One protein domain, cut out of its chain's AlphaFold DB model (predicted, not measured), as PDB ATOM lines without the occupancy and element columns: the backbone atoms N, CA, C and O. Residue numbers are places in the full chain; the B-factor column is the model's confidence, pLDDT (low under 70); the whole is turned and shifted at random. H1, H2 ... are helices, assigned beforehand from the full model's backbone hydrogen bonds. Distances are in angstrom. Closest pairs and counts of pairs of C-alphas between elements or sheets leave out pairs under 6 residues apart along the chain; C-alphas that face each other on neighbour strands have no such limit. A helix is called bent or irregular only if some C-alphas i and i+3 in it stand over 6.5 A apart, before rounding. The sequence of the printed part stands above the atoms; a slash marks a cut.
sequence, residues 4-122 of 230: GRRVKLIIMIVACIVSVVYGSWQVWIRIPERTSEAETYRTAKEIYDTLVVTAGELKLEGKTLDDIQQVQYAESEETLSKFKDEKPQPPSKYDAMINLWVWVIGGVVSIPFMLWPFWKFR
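This is residues 4 to 122 of the 230 residues of an uncharacterized protein of Planctomycetaceae bacterium (UniProt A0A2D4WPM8). The domain is a long, thin rod built on one very long bent helix, H1, which runs nearly from end to end; H3 folds back along its first arm, H1a, and the shorter H2 folds back over part of its second arm, H1b. The stretch of residues 82 to 94, with no named element, leads from H2 to H3, and H2 and H3 stay apart. The printed part has 119 residues, with three named helices in the order H1, H2, H3 and no named strand; its class is all helix, as helices hold 98 of the 98 residues in named elements. It is extended, with a radius of gyration of the C-alphas of 25.0 A, and its C-alphas span 87 by 21 by 18 A.

Helix H1, residues 4 to 60, was assigned as one helix by its hydrogen bonds but is bent: C-alphas 28 and 31 are 6.7 A apart. Its arms, H1a at residues 4 to 28 and H1b at residues 31 to 60, stand at a shallow tilt of 31 degrees. H1b and H2, residues 67 to 81, form a helical hairpin. They touch, H1b with residues 41 to 51 alone; the closest C-alphas are those of Ala 44 and Ser 76, 4.8 A apart. The two run opposite ways at a steep tilt of 44 degrees. H1a touches H3, residues 95 to 120, with the C-alphas of Val 20 and Val 104 closest at 4.5 A. These two run opposite ways at a shallow tilt of 29 degrees. H1b and H3 are close but not clearly touching, with the C-alphas of Ile 31 and Ala 96 closest at 6.8 A. H1a and H2 are apart. Each O i to N i+4 pair is within hydrogen-bond range in H1a, H1b and H2; in H3 16 of 22 are.

H1a begins at C-alpha 4, (280.411, 322.927, 251.231), and measures 36.2 A from first to last C-alpha. H1b runs from Ile 31 to Leu 60, 43.7 A, with C-alpha 60 at (250.046, 275.597, 308.021). H2 runs from Asp 67 to Ser 81, 21.2 A. H3 runs from Asp 95 to Lys 120, 36.8 A, ending at C-alpha 120, (296.037, 324.197, 259.583). It is only just irregular: C-alphas 114 and 117 are 6.6 A apart.

The two C-alphas farthest apart, those of Gly 62 and Phe 121, are 86.8 A apart, while the C-alphas of Gly 4 and Arg 122, the first and last printed, are 16.4 A apart. The printed part has no cut. The link from H1 to H2 is short, with 6 residues, and that from H2 to H3 is long, with 13 residues. The mean pLDDT of the printed part is 86.6, and residues 84 to 85 are under 70.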
ATOM      1  N   GLY A   4     281.114 324.191 250.988       87.88
ATOM      2  CA  GLY A   4     280.411 322.927 251.231       87.88
ATOM      3  C   GLY A   4     281.193 321.952 252.122       87.88
ATOM      4  O   GLY A   4     280.608 321.285 252.970       87.88
ATOM      5  N   ARG A   5     282.525 321.903 252.000       86.31
ATOM      6  CA  ARG A   5     283.375 321.044 252.839       86.31
ATOM      7  C   ARG A   5     283.501 321.579 254.264       86.31
ATOM      8  O   ARG A   5     283.442 320.791 255.203       86.31
ATOM      9  N   ARG A   6     283.606 322.904 254.431       88.94
ATOM     10  CA  ARG A   6     283.578 323.550 255.756       88.94
ATOM     11  C   ARG A   6     282.268 323.249 256.488       88.94
ATOM     12  O   ARG A   6     282.309 322.831 257.636       88.94
ATOM     13  N   VAL A   7     281.129 323.388 255.805       92.62
ATOM     14  CA  VAL A   7     279.802 323.088 256.372       92.62
ATOM     15  C   VAL A   7     279.698 321.620 256.791       92.62
ATOM     16  O   VAL A   7     279.289 321.344 257.913       92.62
ATOM     17  N   LYS A   8     280.136 320.678 255.942       92.12
ATOM     18  CA  LYS A   8     280.161 319.245 256.286       92.12
ATOM     19  C   LYS A   8     280.983 318.962 257.547       92.12
ATOM     20  O   LYS A   8     280.515 318.235 258.415       92.12
ATOM     21  N   LEU A   9     282.172 319.558 257.667       93.31
ATOM     22  CA  LEU A   9     283.009 319.399 258.861       93.31
ATOM     23  C   LEU A   9     282.335 319.967 260.115       93.31
ATOM     24  O   LEU A   9     282.359 319.311 261.148       93.31
ATOM     25  N   ILE A  10     281.697 321.138 260.028       94.56
ATOM     26  CA  ILE A  10     280.971 321.734 261.162       94.56
ATOM     27  C   ILE A  10     279.827 320.820 261.615       94.56
ATOM     28  O   ILE A  10     279.708 320.550 262.805       94.56
ATOM     29  N   ILE A  11     279.026 320.299 260.680       95.38
ATOM     30  CA  ILE A  11     277.934 319.365 260.997       95.38
ATOM     31  C   ILE A  11     278.480 318.115 261.698       95.38
ATOM     32  O   ILE A  11     277.929 317.701 262.715       95.38
ATOM     33  N   MET A  12     279.578 317.539 261.196       94.38
ATOM     34  CA  MET A  12     280.203 316.373 261.830       94.38
ATOM     35  C   MET A  12     280.733 316.686 263.235       94.38
ATOM     36  O   MET A  12     280.522 315.887 264.140       94.38
ATOM     37  N   ILE A  13     281.356 317.851 263.444       95.38
ATOM     38  CA  ILE A  13     281.818 318.287 264.771       95.38
ATOM     39  C   ILE A  13     280.638 318.379 265.743       95.38
ATOM     40  O   ILE A  13     280.717 317.847 266.847       95.38
ATOM     41  N   VAL A  14     279.535 319.011 265.332       95.94
ATOM     42  CA  VAL A  14     278.327 319.130 266.164       95.94
ATOM     43  C   VAL A  14     277.752 317.753 266.492       95.94
ATOM     44  O   VAL A  14     277.451 317.487 267.652       95.94
ATOM     45  N   ALA A  15     277.658 316.856 265.506       94.44
ATOM     46  CA  ALA A  15     277.192 315.490 265.727       94.44
ATOM     47  C   ALA A  15     278.078 314.742 266.740       94.44
ATOM     48  O   ALA A  15     277.554 314.135 267.670       94.44
ATOM     49  N   CYS A  16     279.406 314.852 266.625       94.38
ATOM     50  CA  CYS A  16     280.331 314.270 267.597       94.38
ATOM     51  C   CYS A  16     280.135 314.850 269.003       94.38
ATOM     52  O   CYS A  16     280.128 314.087 269.961       94.38
ATOM     53  N   ILE A  17     279.941 316.166 269.145       95.75
ATOM     54  CA  ILE A  17     279.690 316.791 270.454       95.75
ATOM     55  C   ILE A  17     278.404 316.238 271.076       95.75
ATOM     56  O   ILE A  17     278.418 315.844 272.240       95.75
ATOM     57  N   VAL A  18     277.312 316.155 270.308       95.00
ATOM     58  CA  VAL A  18     276.043 315.586 270.791       95.00
ATOM     59  C   VAL A  18     276.226 314.130 271.214       95.00
ATOM     60  O   VAL A  18     275.775 313.751 272.293       95.00
ATOM     61  N   SER A  19     276.935 313.327 270.416       92.62
ATOM     62  CA  SER A  19     277.259 311.940 270.759       92.62
ATOM     63  C   SER A  19     278.072 311.822 272.047       92.62
ATOM     64  O   SER A  19     277.741 310.984 272.878       92.62
ATOM     65  N   VAL A  20     279.091 312.668 272.248       95.69
ATOM     66  CA  VAL A  20     279.891 312.677 273.484       95.69
ATOM     67  C   VAL A  20     279.008 313.014 274.676       95.69
ATOM     68  O   VAL A  20     278.996 312.261 275.639       95.69
ATOM     69  N   VAL A  21     278.224 314.093 274.599       96.00
ATOM     70  CA  VAL A  21     277.330 314.517 275.690       96.00
ATOM     71  C   VAL A  21     276.324 313.416 276.032       96.00
ATOM     72  O   VAL A  21     276.138 313.091 277.205       96.00
ATOM     73  N   TYR A  22     275.716 312.799 275.019       94.19
ATOM     74  CA  TYR A  22     274.773 311.703 275.208       94.19
ATOM     75  C   TYR A  22     275.434 310.459 275.819       94.19
ATOM     76  O   TYR A  22     274.928 309.906 276.794       94.19
ATOM     77  N   GLY A  23     276.586 310.037 275.291       93.50
ATOM     78  CA  GLY A  23     277.345 308.903 275.818       93.50
ATOM     79  C   GLY A  23     277.800 309.125 277.257       93.50
ATOM     80  O   GLY A  23     277.688 308.232 278.091       93.50
ATOM     81  N   SER A  24     278.245 310.339 277.569       94.19
ATOM     82  CA  SER A  24     278.613 310.773 278.912       94.19
ATOM     83  C   SER A  24     277.438 310.692 279.886       94.19
ATOM     84  O   SER A  24     277.585 310.138 280.974       94.19
ATOM     85  N   TRP A  25     276.260 311.180 279.490       95.69
ATOM     86  CA  TRP A  25     275.040 311.062 280.293       95.69
ATOM     87  C   TRP A  25     274.647 309.595 280.532       95.69
ATOM     88  O   TRP A  25     274.332 309.212 281.658       95.69
ATOM     89  N   GLN A  26     274.744 308.743 279.508       93.38
ATOM     90  CA  GLN A  26     274.477 307.308 279.645       93.38
ATOM     91  C   GLN A  26     275.430 306.634 280.643       93.38
ATOM     92  O   GLN A  26     274.979 305.946 281.556       93.38
ATOM     93  N   VAL A  27     276.741 306.844 280.493       93.25
ATOM     94  CA  VAL A  27     277.774 306.180 281.308       93.25
ATOM     95  C   VAL A  27     277.748 306.642 282.760       93.25
ATOM     96  O   VAL A  27     277.873 305.811 283.656       93.25
ATOM     97  N   TRP A  28     277.604 307.945 283.002       94.12
ATOM     98  CA  TRP A  28     277.766 308.502 284.347       94.12
ATOM     99  C   TRP A  28     276.469 308.686 285.125       94.12
ATOM    100  O   TRP A  28     276.531 308.771 286.346       94.12
ATOM    101  N   ILE A  29     275.318 308.752 284.454       93.44
ATOM    102  CA  ILE A  29     274.031 309.006 285.115       93.44
ATOM    103  C   ILE A  29     273.098 307.818 284.899       93.44
ATOM    104  O   ILE A  29     272.750 307.126 285.854       93.44
ATOM    105  N   ARG A  30     272.745 307.508 283.645       91.69
ATOM    106  CA  ARG A  30     271.647 306.566 283.387       91.69
ATOM    107  C   ARG A  30     271.982 305.112 283.713       91.69
ATOM    108  O   ARG A  30     271.134 304.400 284.240       91.69
ATOM    109  N   ILE A  31     273.190 304.643 283.406       90.12
ATOM    110  CA  ILE A  31     273.599 303.269 283.732       90.12
ATOM    111  C   ILE A  31     273.646 303.054 285.255       90.12
ATOM    112  O   ILE A  31     273.020 302.094 285.704       90.12
ATOM    113  N   PRO A  32     274.291 303.932 286.055       90.69
ATOM    114  CA  PRO A  32     274.246 303.847 287.515       90.69
ATOM    115  C   PRO A  32     272.827 303.857 288.100       90.69
ATOM    116  O   PRO A  32     272.503 303.013 288.939       90.69
ATOM    117  N   GLU A  33     271.956 304.753 287.626       90.44
ATOM    118  CA  GLU A  33     270.545 304.787 288.039       90.44
ATOM    119  C   GLU A  33     269.858 303.449 287.767       90.44
ATOM    120  O   GLU A  33     269.294 302.843 288.673       90.44
ATOM    121  N   ARG A  34     269.990 302.923 286.544       87.88
ATOM    122  CA  ARG A  34     269.383 301.642 286.165       87.88
ATOM    123  C   ARG A  34     269.942 300.458 286.946       87.88
ATOM    124  O   ARG A  34     269.203 299.512 287.210       87.88
ATOM    125  N   THR A  35     271.226 300.476 287.314       88.94
ATOM    126  CA  THR A  35     271.781 299.446 288.204       88.94
ATOM    127  C   THR A  35     271.159 299.517 289.595       88.94
ATOM    128  O   THR A  35     270.762 298.482 290.123       88.94
ATOM    129  N   SER A  36     270.983 300.719 290.150       88.69
ATOM    130  CA  SER A  36     270.363 300.909 291.465       88.69
ATOM    131  C   SER A  36     268.870 300.547 291.462       88.69
ATOM    132  O   SER A  36     268.397 299.845 292.356       88.69
ATOM    133  N   GLU A  37     268.128 300.938 290.423       88.69
ATOM    134  CA  GLU A  37     266.724 300.553 290.215       88.69
ATOM    135  C   GLU A  37     266.570 299.022 290.117       88.69
ATOM    136  O   GLU A  37     265.675 298.434 290.724       88.69
ATOM    137  N   ALA A  38     267.471 298.341 289.401       88.56
ATOM    138  CA  ALA A  38     267.445 296.883 289.288       88.56
ATOM    139  C   ALA A  38     267.804 296.174 290.604       88.56
ATOM    140  O   ALA A  38     267.193 295.158 290.941       88.56
ATOM    141  N   GLU A  39     268.770 296.698 291.363       88.81
ATOM    142  CA  GLU A  39     269.147 296.150 292.669       88.81
ATOM    143  C   GLU A  39     268.044 296.336 293.714       88.81
ATOM    144  O   GLU A  39     267.711 295.384 294.417       88.81
ATOM    145  N   THR A  40     267.432 297.520 293.787       87.06
ATOM    146  CA  THR A  40     266.307 297.794 294.700       87.06
ATOM    147  C   THR A  40     265.110 296.901 294.395       87.06
ATOM    148  O   THR A  40     264.565 296.279 295.309       87.06
ATOM    149  N   TYR A  41     264.758 296.746 293.115       87.94
ATOM    150  CA  TYR A  41     263.711 295.820 292.692       87.94
ATOM    151  C   TYR A  41     264.045 294.365 293.047       87.94
ATOM    152  O   TYR A  41     263.185 293.644 293.554       87.94
ATOM    153  N   ARG A  42     265.289 293.914 292.815       87.88
ATOM    154  CA  ARG A  42     265.707 292.540 293.133       87.88
ATOM    155  C   ARG A  42     265.616 292.258 294.632       87.88
ATOM    156  O   ARG A  42     265.029 291.250 295.005       87.88
ATOM    157  N   THR A  43     266.134 293.152 295.470       88.69
ATOM    158  CA  THR A  43     266.109 292.993 296.931       88.69
ATOM    159  C   THR A  43     264.676 293.003 297.467       88.69
ATOM    160  O   THR A  43     264.314 292.134 298.255       88.69
ATOM    161  N   ALA A  44     263.828 293.928 296.997       86.81
ATOM    162  CA  ALA A  44     262.415 293.965 297.383       86.81
ATOM    163  C   ALA A  44     261.681 292.683 296.968       86.81
ATOM    164  O   ALA A  44     260.884 292.149 297.736       86.81
ATOM    165  N   LYS A  45     261.986 292.153 295.779       88.88
ATOM    166  CA  LYS A  45     261.412 290.895 295.305       88.88
ATOM    167  C   LYS A  45     261.878 289.691 296.124       88.88
ATOM    168  O   LYS A  45     261.055 288.850 296.454       88.88
ATOM    169  N   GLU A  46     263.160 289.602 296.468       89.38
ATOM    170  CA  GLU A  46     263.685 288.523 297.316       89.38
ATOM    171  C   GLU A  46     263.029 288.539 298.710       89.38
ATOM    172  O   GLU A  46     262.600 287.494 299.200       89.38
ATOM    173  N   ILE A  47     262.874 289.721 299.321       85.94
ATOM    174  CA  ILE A  47     262.166 289.891 300.603       85.94
ATOM    175  C   ILE A  47     260.696 289.475 300.472       85.94
ATOM    176  O   ILE A  47     260.197 288.708 301.289       85.94
ATOM    177  N   TYR A  48     260.011 289.929 299.424       86.31
ATOM    178  CA  TYR A  48     258.627 289.546 299.172       86.31
ATOM    179  C   TYR A  48     258.475 288.026 298.999       86.31
ATOM    180  O   TYR A  48     257.679 287.404 299.698       86.31
ATOM    181  N   ASP A  49     259.273 287.408 298.123       87.62
ATOM    182  CA  ASP A  49     259.196 285.976 297.816       87.62
ATOM    183  C   ASP A  49     259.500 285.123 299.068       87.62
ATOM    184  O   ASP A  49     258.799 284.146 299.338       87.62
ATOM    185  N   THR A  50     260.496 285.512 299.874       87.31
ATOM    186  CA  THR A  50     260.826 284.829 301.142       87.31
ATOM    187  C   THR A  50     259.716 284.954 302.181       87.31
ATOM    188  O   THR A  50     259.309 283.946 302.760       87.31
ATOM    189  N   LEU A  51     259.167 286.156 302.377       85.19
ATOM    190  CA  LEU A  51     258.075 286.386 303.322       85.19
ATOM    191  C   LEU A  51     256.780 285.687 302.895       85.19
ATOM    192  O   LEU A  51     256.055 285.197 303.757       85.19
ATOM    193  N   VAL A  52     256.501 285.570 301.593       85.12
ATOM    194  CA  VAL A  52     255.361 284.794 301.075       85.12
ATOM    195  C   VAL A  52     255.509 283.306 301.400       85.12
ATOM    196  O   VAL A  52     254.538 282.678 301.830       85.12
ATOM    197  N   VAL A  53     256.707 282.738 301.235       85.81
ATOM    198  CA  VAL A  53     256.977 281.333 301.589       85.81
ATOM    199  C   VAL A  53     256.812 281.122 303.095       85.81
ATOM    200  O   VAL A  53     256.048 280.246 303.504       85.81
ATOM    201  N   THR A  54     257.424 281.975 303.920       81.62
ATOM    202  CA  THR A  54     257.302 281.906 305.384       81.62
ATOM    203  C   THR A  54     255.858 282.111 305.857       81.62
ATOM    204  O   THR A  54     255.407 281.423 306.770       81.62
ATOM    205  N   ALA A  55     255.086 282.992 305.213       77.06
ATOM    206  CA  ALA A  55     253.659 283.163 305.490       77.06
ATOM    207  C   ALA A  55     252.853 281.900 305.177       77.06
ATOM    208  O   ALA A  55     251.947 281.543 305.930       77.06
ATOM    209  N   GLY A  56     253.186 281.212 304.081       78.94
ATOM    210  CA  GLY A  56     252.591 279.929 303.722       78.94
ATOM    211  C   GLY A  56     252.874 278.841 304.760       78.94
ATOM    212  O   GLY A  56     251.951 278.140 305.172       78.94
ATOM    213  N   GLU A  57     254.121 278.739 305.221       80.75
ATOM    214  CA  GLU A  57     254.554 277.774 306.240       80.75
ATOM    215  C   GLU A  57     253.902 278.045 307.603       80.75
ATOM    216  O   GLU A  57     253.306 277.148 308.200       80.75
ATOM    217  N   LEU A  58     253.909 279.296 308.068       76.69
ATOM    218  CA  LEU A  58     253.290 279.677 309.341       76.69
ATOM    219  C   LEU A  58     251.771 279.472 309.331       76.69
ATOM    220  O   LEU A  58     251.201 279.037 310.333       76.69
ATOM    221  N   LYS A  59     251.114 279.695 308.186       73.69
ATOM    222  CA  LYS A  59     249.679 279.438 308.024       73.69
ATOM    223  C   LYS A  59     249.329 277.956 308.187       73.69
ATOM    224  O   LYS A  59     248.255 277.655 308.707       73.69
ATOM    225  N   LEU A  60     250.215 277.039 307.789       71.31
ATOM    226  CA  LEU A  60     250.046 275.597 308.021       71.31
ATOM    227  C   LEU A  60     250.177 275.233 309.508       71.31
ATOM    228  O   LEU A  60     249.533 274.294 309.967       71.31
ATOM    229  N   GLU A  61     250.949 276.009 310.269       76.25
ATOM    230  CA  GLU A  61     251.089 275.879 311.724       76.25
ATOM    231  C   GLU A  61     250.024 276.654 312.526       76.25
ATOM    232  O   GLU A  61     250.044 276.636 313.757       76.25
ATOM    233  N   GLY A  62     249.102 277.356 311.855       72.25
ATOM    234  CA  GLY A  62     248.098 278.212 312.498       72.25
ATOM    235  C   GLY A  62     248.667 279.491 313.128       72.25
ATOM    236  O   GLY A  62     248.001 280.107 313.959       72.25
ATOM    237  N   LYS A  63     249.886 279.888 312.748       75.38
ATOM    238  CA  LYS A  63     250.574 281.106 313.200       75.38
ATOM    239  C   LYS A  63     250.556 282.180 312.111       75.38
ATOM    240  O   LYS A  63     250.404 281.893 310.925       75.38
ATOM    241  N   THR A  64     250.726 283.430 312.519       76.12
ATOM    242  CA  THR A  64     250.851 284.587 311.621       76.12
ATOM    243  C   THR A  64     252.285 285.111 311.609       76.12
ATOM    244  O   THR A  64     253.062 284.796 312.510       76.12
ATOM    245  N   LEU A  65     252.627 285.907 310.590       72.69
ATOM    246  CA  LEU A  65     253.890 286.653 310.550       72.69
ATOM    247  C   LEU A  65     254.013 287.566 311.771       72.69
ATOM    248  O   LEU A  65     253.018 288.162 312.195       72.69
ATOM    249  N   ASP A  66     255.238 287.694 312.269       81.69
ATOM    250  CA  ASP A  66     255.603 288.646 313.318       81.69
ATOM    251  C   ASP A  66     255.406 290.100 312.848       81.69
ATOM    252  O   ASP A  66     255.456 290.383 311.645       81.69
ATOM    253  N   ASP A  67     255.214 291.037 313.779       79.88
ATOM    254  CA  ASP A  67     254.904 292.442 313.465       79.88
ATOM    255  C   ASP A  67     255.998 293.089 312.594       79.88
ATOM    256  O   ASP A  67     255.707 293.847 311.667       79.88
ATOM    257  N   ILE A  68     257.266 292.723 312.815       80.50
ATOM    258  CA  ILE A  68     258.412 293.201 312.023       80.50
ATOM    259  C   ILE A  68     258.346 292.678 310.578       80.50
ATOM    260  O   ILE A  68     258.655 293.401 309.630       80.50
ATOM    261  N   GLN A  69     257.911 291.431 310.394       78.69
ATOM    262  CA  GLN A  69     257.812 290.796 309.079       78.69
ATOM    263  C   GLN A  69     256.636 291.356 308.268       78.69
ATOM    264  O   GLN A  69     256.727 291.463 307.047       78.69
ATOM    265  N   GLN A  70     255.549 291.759 308.934       76.94
ATOM    266  CA  GLN A  70     254.418 292.420 308.278       76.94
ATOM    267  C   GLN A  70     254.797 293.804 307.738       76.94
ATOM    268  O   GLN A  70     254.402 294.151 306.624       76.94
ATOM    269  N   VAL A  71     255.610 294.568 308.477       82.69
ATOM    270  CA  VAL A  71     256.132 295.864 308.005       82.69
ATOM    271  C   VAL A  71     257.030 295.674 306.776       82.69
ATOM    272  O   VAL A  71     256.823 296.337 305.763       82.69
ATOM    273  N   GLN A  72     257.952 294.707 306.805       79.94
ATOM    274  CA  GLN A  72     258.829 294.398 305.662       79.94
ATOM    275  C   GLN A  72     258.061 293.902 304.425       79.94
ATOM    276  O   GLN A  72     258.430 294.206 303.286       79.94
ATOM    277  N   TYR A  73     256.971 293.160 304.630       76.69
ATOM    278  CA  TYR A  73     256.079 292.745 303.549       76.69
ATOM    279  C   TYR A  73     255.381 293.956 302.904       76.69
ATOM    280  O   TYR A  73     255.398 294.090 301.682       76.69
ATOM    281  N   ALA A  74     254.838 294.878 303.705       81.50
ATOM    282  CA  ALA A  74     254.187 296.085 303.193       81.50
ATOM    283  C   ALA A  74     255.169 297.014 302.447       81.50
ATOM    284  O   ALA A  74     254.847 297.519 301.372       81.50
ATOM    285  N   GLU A  75     256.387 297.197 302.970       83.75
ATOM    286  CA  GLU A  75     257.432 298.019 302.337       83.75
ATOM    287  C   GLU A  75     257.937 297.420 301.012       83.75
ATOM    288  O   GLU A  75     258.171 298.141 300.031       83.75
ATOM    289  N   SER A  76     258.094 296.092 300.951       76.56
ATOM    290  CA  SER A  76     258.491 295.399 299.719       76.56
ATOM    291  C   SER A  76     257.378 295.427 298.670       76.56
ATOM    292  O   SER A  76     257.660 295.702 297.502       76.56
ATOM    293  N   GLU A  77     256.115 295.256 299.066       83.19
ATOM    294  CA  GLU A  77     254.960 295.400 298.175       83.19
ATOM    295  C   GLU A  77     254.832 296.832 297.629       83.19
ATOM    296  O   GLU A  77     254.636 297.016 296.424       83.19
ATOM    297  N   GLU A  78     255.023 297.856 298.470       85.69
ATOM    298  CA  GLU A  78     255.030 299.256 298.032       85.69
ATOM    299  C   GLU A  78     256.154 299.506 297.015       85.69
ATOM    300  O   GLU A  78     255.929 300.111 295.964       85.69
ATOM    301  N   THR A  79     257.356 298.992 297.277       79.44
ATOM    302  CA  THR A  79     258.502 299.133 296.370       79.44
ATOM    303  C   THR A  79     258.250 298.432 295.036       79.44
ATOM    304  O   THR A  79     258.485 299.024 293.986       79.44
ATOM    305  N   LEU A  80     257.698 297.217 295.043       81.12
ATOM    306  CA  LEU A  80     257.324 296.499 293.820       81.12
ATOM    307  C   LEU A  80     256.189 297.205 293.062       81.12
ATOM    308  O   LEU A  80     256.168 297.187 291.830       81.12
ATOM    309  N   SER A  81     255.275 297.875 293.773       82.19
ATOM    310  CA  SER A  81     254.179 298.629 293.160       82.19
ATOM    311  C   SER A  81     254.663 299.826 292.333       82.19
ATOM    312  O   SER A  81     254.059 300.124 291.302       82.19
ATOM    313  N   LYS A  82     255.790 300.443 292.721       82.81
ATOM    314  CA  LYS A  82     256.439 301.550 291.991       82.81
ATOM    315  C   LYS A  82     256.984 301.124 290.622       82.81
ATOM    316  O   LYS A  82     257.177 301.973 289.761       82.81
ATOM    317  N   PHE A  83     257.174 299.821 290.400       79.12
ATOM    318  CA  PHE A  83     257.708 299.239 289.163       79.12
ATOM    319  C   PHE A  83     256.681 298.376 288.403       79.12
ATOM    320  O   PHE A  83     257.057 297.507 287.614       79.12
ATOM    321  N   LYS A  84     255.374 298.576 288.643       65.88
ATOM    322  CA  LYS A  84     254.296 297.765 288.040       65.88
ATOM    323  C   LYS A  84     254.256 297.807 286.511       65.88
ATOM    324  O   LYS A  84     253.958 296.780 285.903       65.88
ATOM    325  N   ASP A  85     254.564 298.955 285.909       69.94
ATOM    326  CA  ASP A  85     254.450 299.148 284.458       69.94
ATOM    327  C   ASP A  85     255.693 298.668 283.692       69.94
ATOM    328  O   ASP A  85     255.575 298.146 282.583       69.94
ATOM    329  N   GLU A  86     256.886 298.770 284.289       72.06
ATOM    330  CA  GLU A  86     258.133 298.332 283.663       72.06
ATOM    331  C   GLU A  86     259.095 297.737 284.698       72.06
ATOM    332  O   GLU A  86     259.571 298.413 285.610       72.06
ATOM    333  N   LYS A  87     259.398 296.441 284.546       76.00
ATOM    334  CA  LYS A  87     260.378 295.753 285.394       76.00
ATOM    335  C   LYS A  87     261.777 296.274 285.057       76.00
ATOM    336  O   LYS A  87     262.193 296.098 283.906       76.00
ATOM    337  N   PRO A  88     262.534 296.828 286.022       79.31
ATOM    338  CA  PRO A  88     263.881 297.312 285.766       79.31
ATOM    339  C   PRO A  88     264.756 296.166 285.264       79.31
ATOM    340  O   PRO A  88     265.029 295.203 285.983       79.31
ATOM    341  N   GLN A  89     265.181 296.244 284.004       77.00
ATOM    342  CA  GLN A  89     266.182 295.323 283.488       77.00
ATOM    343  C   GLN A  89     267.570 295.873 283.803       77.00
ATOM    344  O   GLN A  89     267.842 297.033 283.452       77.00
ATOM    345  N   PRO A  90     268.448 295.059 284.423       77.25
ATOM    346  CA  PRO A  90     269.811 295.478 284.673       77.25
ATOM    347  C   PRO A  90     270.484 295.785 283.330       77.25
ATOM    348  O   PRO A  90     270.299 295.032 282.366       77.25
ATOM    349  N   PRO A  91     271.247 296.885 283.237       81.56
ATOM    350  CA  PRO A  91     272.020 297.166 282.038       81.56
ATOM    351  C   PRO A  91     273.010 296.025 281.779       81.56
ATOM    352  O   PRO A  91     273.495 295.365 282.706       81.56
ATOM    353  N   SER A  92     273.315 295.781 280.506       86.88
ATOM    354  CA  SER A  92     274.319 294.786 280.145       86.88
ATOM    355  C   SER A  92     275.676 295.197 280.711       86.88
ATOM    356  O   SER A  92     276.027 296.378 280.735       86.88
ATOM    357  N   LYS A  93     276.501 294.212 281.083       82.38
ATOM    358  CA  LYS A  93     277.888 294.447 281.527       82.38
ATOM    359  C   LYS A  93     278.711 295.233 280.499       82.38
ATOM    360  O   LYS A  93     279.688 295.881 280.861       82.38
ATOM    361  N   TYR A  94     278.322 295.174 279.226       87.44
ATOM    362  CA  TYR A  94     279.006 295.860 278.136       87.44
ATOM    363  C   TYR A  94     278.462 297.259 277.846       87.44
ATOM    364  O   TYR A  94     279.151 298.014 277.168       87.44
ATOM    365  N   ASP A  95     277.290 297.644 278.363       87.81
ATOM    366  CA  ASP A  95     276.653 298.917 277.998       87.81
ATOM    367  C   ASP A  95     277.513 300.112 278.409       87.81
ATOM    368  O   ASP A  95     277.739 301.015 277.606       87.81
ATOM    369  N   ALA A  96     278.063 300.107 279.627       87.81
ATOM    370  CA  ALA A  96     278.962 301.167 280.084       87.81
ATOM    371  C   ALA A  96     280.226 301.249 279.227       87.81
ATOM    372  O   ALA A  96     280.644 302.331 278.820       87.81
ATOM    373  N   MET A  97     280.812 300.095 278.911       92.44
ATOM    374  CA  MET A  97     282.046 300.022 278.139       92.44
ATOM    375  C   MET A  97     281.832 300.473 276.691       92.44
ATOM    376  O   MET A  97     282.596 301.294 276.190       92.44
ATOM    377  N   ILE A  98     280.786 299.978 276.026       90.81
ATOM    378  CA  ILE A  98     280.448 300.358 274.652       90.81
ATOM    379  C   ILE A  98     280.124 301.849 274.597       90.81
ATOM    380  O   ILE A  98     280.673 302.548 273.747       90.81
ATOM    381  N   ASN A  99     279.296 302.358 275.518       90.69
ATOM    382  CA  ASN A  99     278.944 303.773 275.504       90.69
ATOM    383  C   ASN A  99     280.160 304.677 275.764       90.69
ATOM    384  O   ASN A  99     280.309 305.707 275.105       90.69
ATOM    385  N   LEU A 100     281.070 304.270 276.653       92.12
ATOM    386  CA  LEU A 100     282.316 304.992 276.902       92.12
ATOM    387  C   LEU A 100     283.221 305.006 275.663       92.12
ATOM    388  O   LEU A 100     283.662 306.068 275.235       92.12
ATOM    389  N   TRP A 101     283.506 303.849 275.067       92.19
ATOM    390  CA  TRP A 101     284.463 303.768 273.961       92.19
ATOM    391  C   TRP A 101     283.926 304.358 272.659       92.19
ATOM    392  O   TRP A 101     284.632 305.114 271.995       92.19
ATOM    393  N   VAL A 102     282.683 304.037 272.297       89.56
ATOM    394  CA  VAL A 102     282.102 304.449 271.014       89.56
ATOM    395  C   VAL A 102     281.713 305.921 271.044       89.56
ATOM    396  O   VAL A 102     282.104 306.679 270.156       89.56
ATOM    397  N   TRP A 103     280.963 306.343 272.063       90.62
ATOM    398  CA  TRP A 103     280.370 307.680 272.067       90.62
ATOM    399  C   TRP A 103     281.273 308.722 272.713       90.62
ATOM    400  O   TRP A 103     281.453 309.796 272.144       90.62
ATOM    401  N   VAL A 104     281.875 308.408 273.864       92.69
ATOM    402  CA  VAL A 104     282.714 309.375 274.591       92.69
ATOM    403  C   VAL A 104     284.107 309.436 273.974       92.69
ATOM    404  O   VAL A 104     284.487 310.460 273.418       92.69
ATOM    405  N   ILE A 105     284.868 308.341 274.018       93.38
ATOM    406  CA  ILE A 105     286.260 308.326 273.546       93.38
ATOM    407  C   ILE A 105     286.310 308.526 272.029       93.38
ATOM    408  O   ILE A 105     287.043 309.394 271.553       93.38
ATOM    409  N   GLY A 106     285.496 307.787 271.270       90.19
ATOM    410  CA  GLY A 106     285.408 307.929 269.817       90.19
ATOM    411  C   GLY A 106     285.090 309.361 269.386       90.19
ATOM    412  O   GLY A 106     285.766 309.911 268.513       90.19
ATOM    413  N   GLY A 107     284.122 310.008 270.038       90.44
ATOM    414  CA  GLY A 107     283.776 311.401 269.765       90.44
ATOM    415  C   GLY A 107     284.876 312.389 270.167       90.44
ATOM    416  O   GLY A 107     285.277 313.221 269.350       90.44
ATOM    417  N   VAL A 108     285.425 312.267 271.381       92.25
ATOM    418  CA  VAL A 108     286.481 313.157 271.903       92.25
ATOM    419  C   VAL A 108     287.752 313.090 271.060       92.25
ATOM    420  O   VAL A 108     288.350 314.127 270.798       92.25
ATOM    421  N   VAL A 109     288.153 311.908 270.588       93.75
ATOM    422  CA  VAL A 109     289.336 311.750 269.723       93.75
ATOM    423  C   VAL A 109     289.073 312.278 268.308       93.75
ATOM    424  O   VAL A 109     289.970 312.835 267.672       93.75
ATOM    425  N   SER A 110     287.840 312.154 267.815       91.06
ATOM    426  CA  SER A 110     287.488 312.589 266.461       91.06
ATOM    427  C   SER A 110     287.416 314.113 266.317       91.06
ATOM    428  O   SER A 110     287.794 314.649 265.274       91.06
ATOM    429  N   ILE A 111     286.973 314.835 267.353       93.25
ATOM    430  CA  ILE A 111     286.801 316.298 267.305       93.25
ATOM    431  C   ILE A 111     288.118 317.038 266.974       93.25
ATOM    432  O   ILE A 111     288.112 317.825 266.022       93.25
ATOM    433  N   PRO A 112     289.266 316.788 267.644       93.00
ATOM    434  CA  PRO A 112     290.549 317.391 267.280       93.00
ATOM    435  C   PRO A 112     290.945 317.140 265.823       93.00
ATOM    436  O   PRO A 112     291.402 318.058 265.140       93.00
ATOM    437  N   PHE A 113     290.714 315.925 265.312       91.12
ATOM    438  CA  PHE A 113     290.998 315.590 263.917       91.12
ATOM    439  C   PHE A 113     290.131 316.399 262.939       91.12
ATOM    440  O   PHE A 113     290.617 316.834 261.896       91.12
ATOM    441  N   MET A 114     288.868 316.667 263.285       92.56
ATOM    442  CA  MET A 114     287.972 317.500 262.474       92.56
ATOM    443  C   MET A 114     288.237 319.006 262.612       92.56
ATOM    444  O   MET A 114     287.970 319.757 261.672       92.56
ATOM    445  N   LEU A 115     288.786 319.455 263.745       93.50
ATOM    446  CA  LEU A 115     289.203 320.844 263.968       93.50
ATOM    447  C   LEU A 115     290.539 321.170 263.290       93.50
ATOM    448  O   LEU A 115     290.756 322.303 262.855       93.50
ATOM    449  N   TRP A 116     291.418 320.176 263.141       92.25
ATOM    450  CA  TRP A 116     292.747 320.341 262.559       92.25
ATOM    451  C   TRP A 116     292.767 321.069 261.202       92.25
ATOM    452  O   TRP A 116     293.580 321.981 261.046       92.25
ATOM    453  N   PRO A 117     291.887 320.777 260.221       89.00
ATOM    454  CA  PRO A 117     291.833 321.525 258.968       89.00
ATOM    455  C   PRO A 117     291.531 323.018 259.146       89.00
ATOM    456  O   PRO A 117     292.072 323.825 258.395       89.00
ATOM    457  N   PHE A 118     290.697 323.407 260.116       89.69
ATOM    458  CA  PHE A 118     290.406 324.822 260.375       89.69
ATOM    459  C   PHE A 118     291.632 325.549 260.914       89.69
ATOM    460  O   PHE A 118     291.916 326.662 260.483       89.69
ATOM    461  N   TRP A 119     292.392 324.899 261.796       89.44
ATOM    462  CA  TRP A 119     293.628 325.460 262.328       89.44
ATOM    463  C   TRP A 119     294.747 325.493 261.281       89.44
ATOM    464  O   TRP A 119     295.318 326.551 261.010       89.44
ATOM    465  N   LYS A 120     295.007 324.356 260.622       85.31
ATOM    466  CA  LYS A 120     296.037 324.197 259.583       85.31
ATOM    467  C   LYS A 120     295.854 325.176 258.425       85.31
ATOM    468  O   LYS A 120     296.835 325.597 257.821       85.31
ATOM    469  N   PHE A 121     294.607 325.519 258.110       85.31
ATOM    470  CA  PHE A 121     294.248 326.375 256.983       85.31
ATOM    471  C   PHE A 121     293.543 327.666 257.406       85.31
ATOM    472  O   PHE A 121     292.740 328.226 256.653       85.31
ATOM    473  N   ARG A 122     293.847 328.153 258.613       83.19
ATOM    474  CA  ARG A 122     293.282 329.403 259.141       83.19
ATOM    475  C   ARG A 122     293.625 330.625 258.285       83.19
ATOM    476  O   ARG A 122     292.871 331.588 258.280       83.19
TER     477      ARG A 122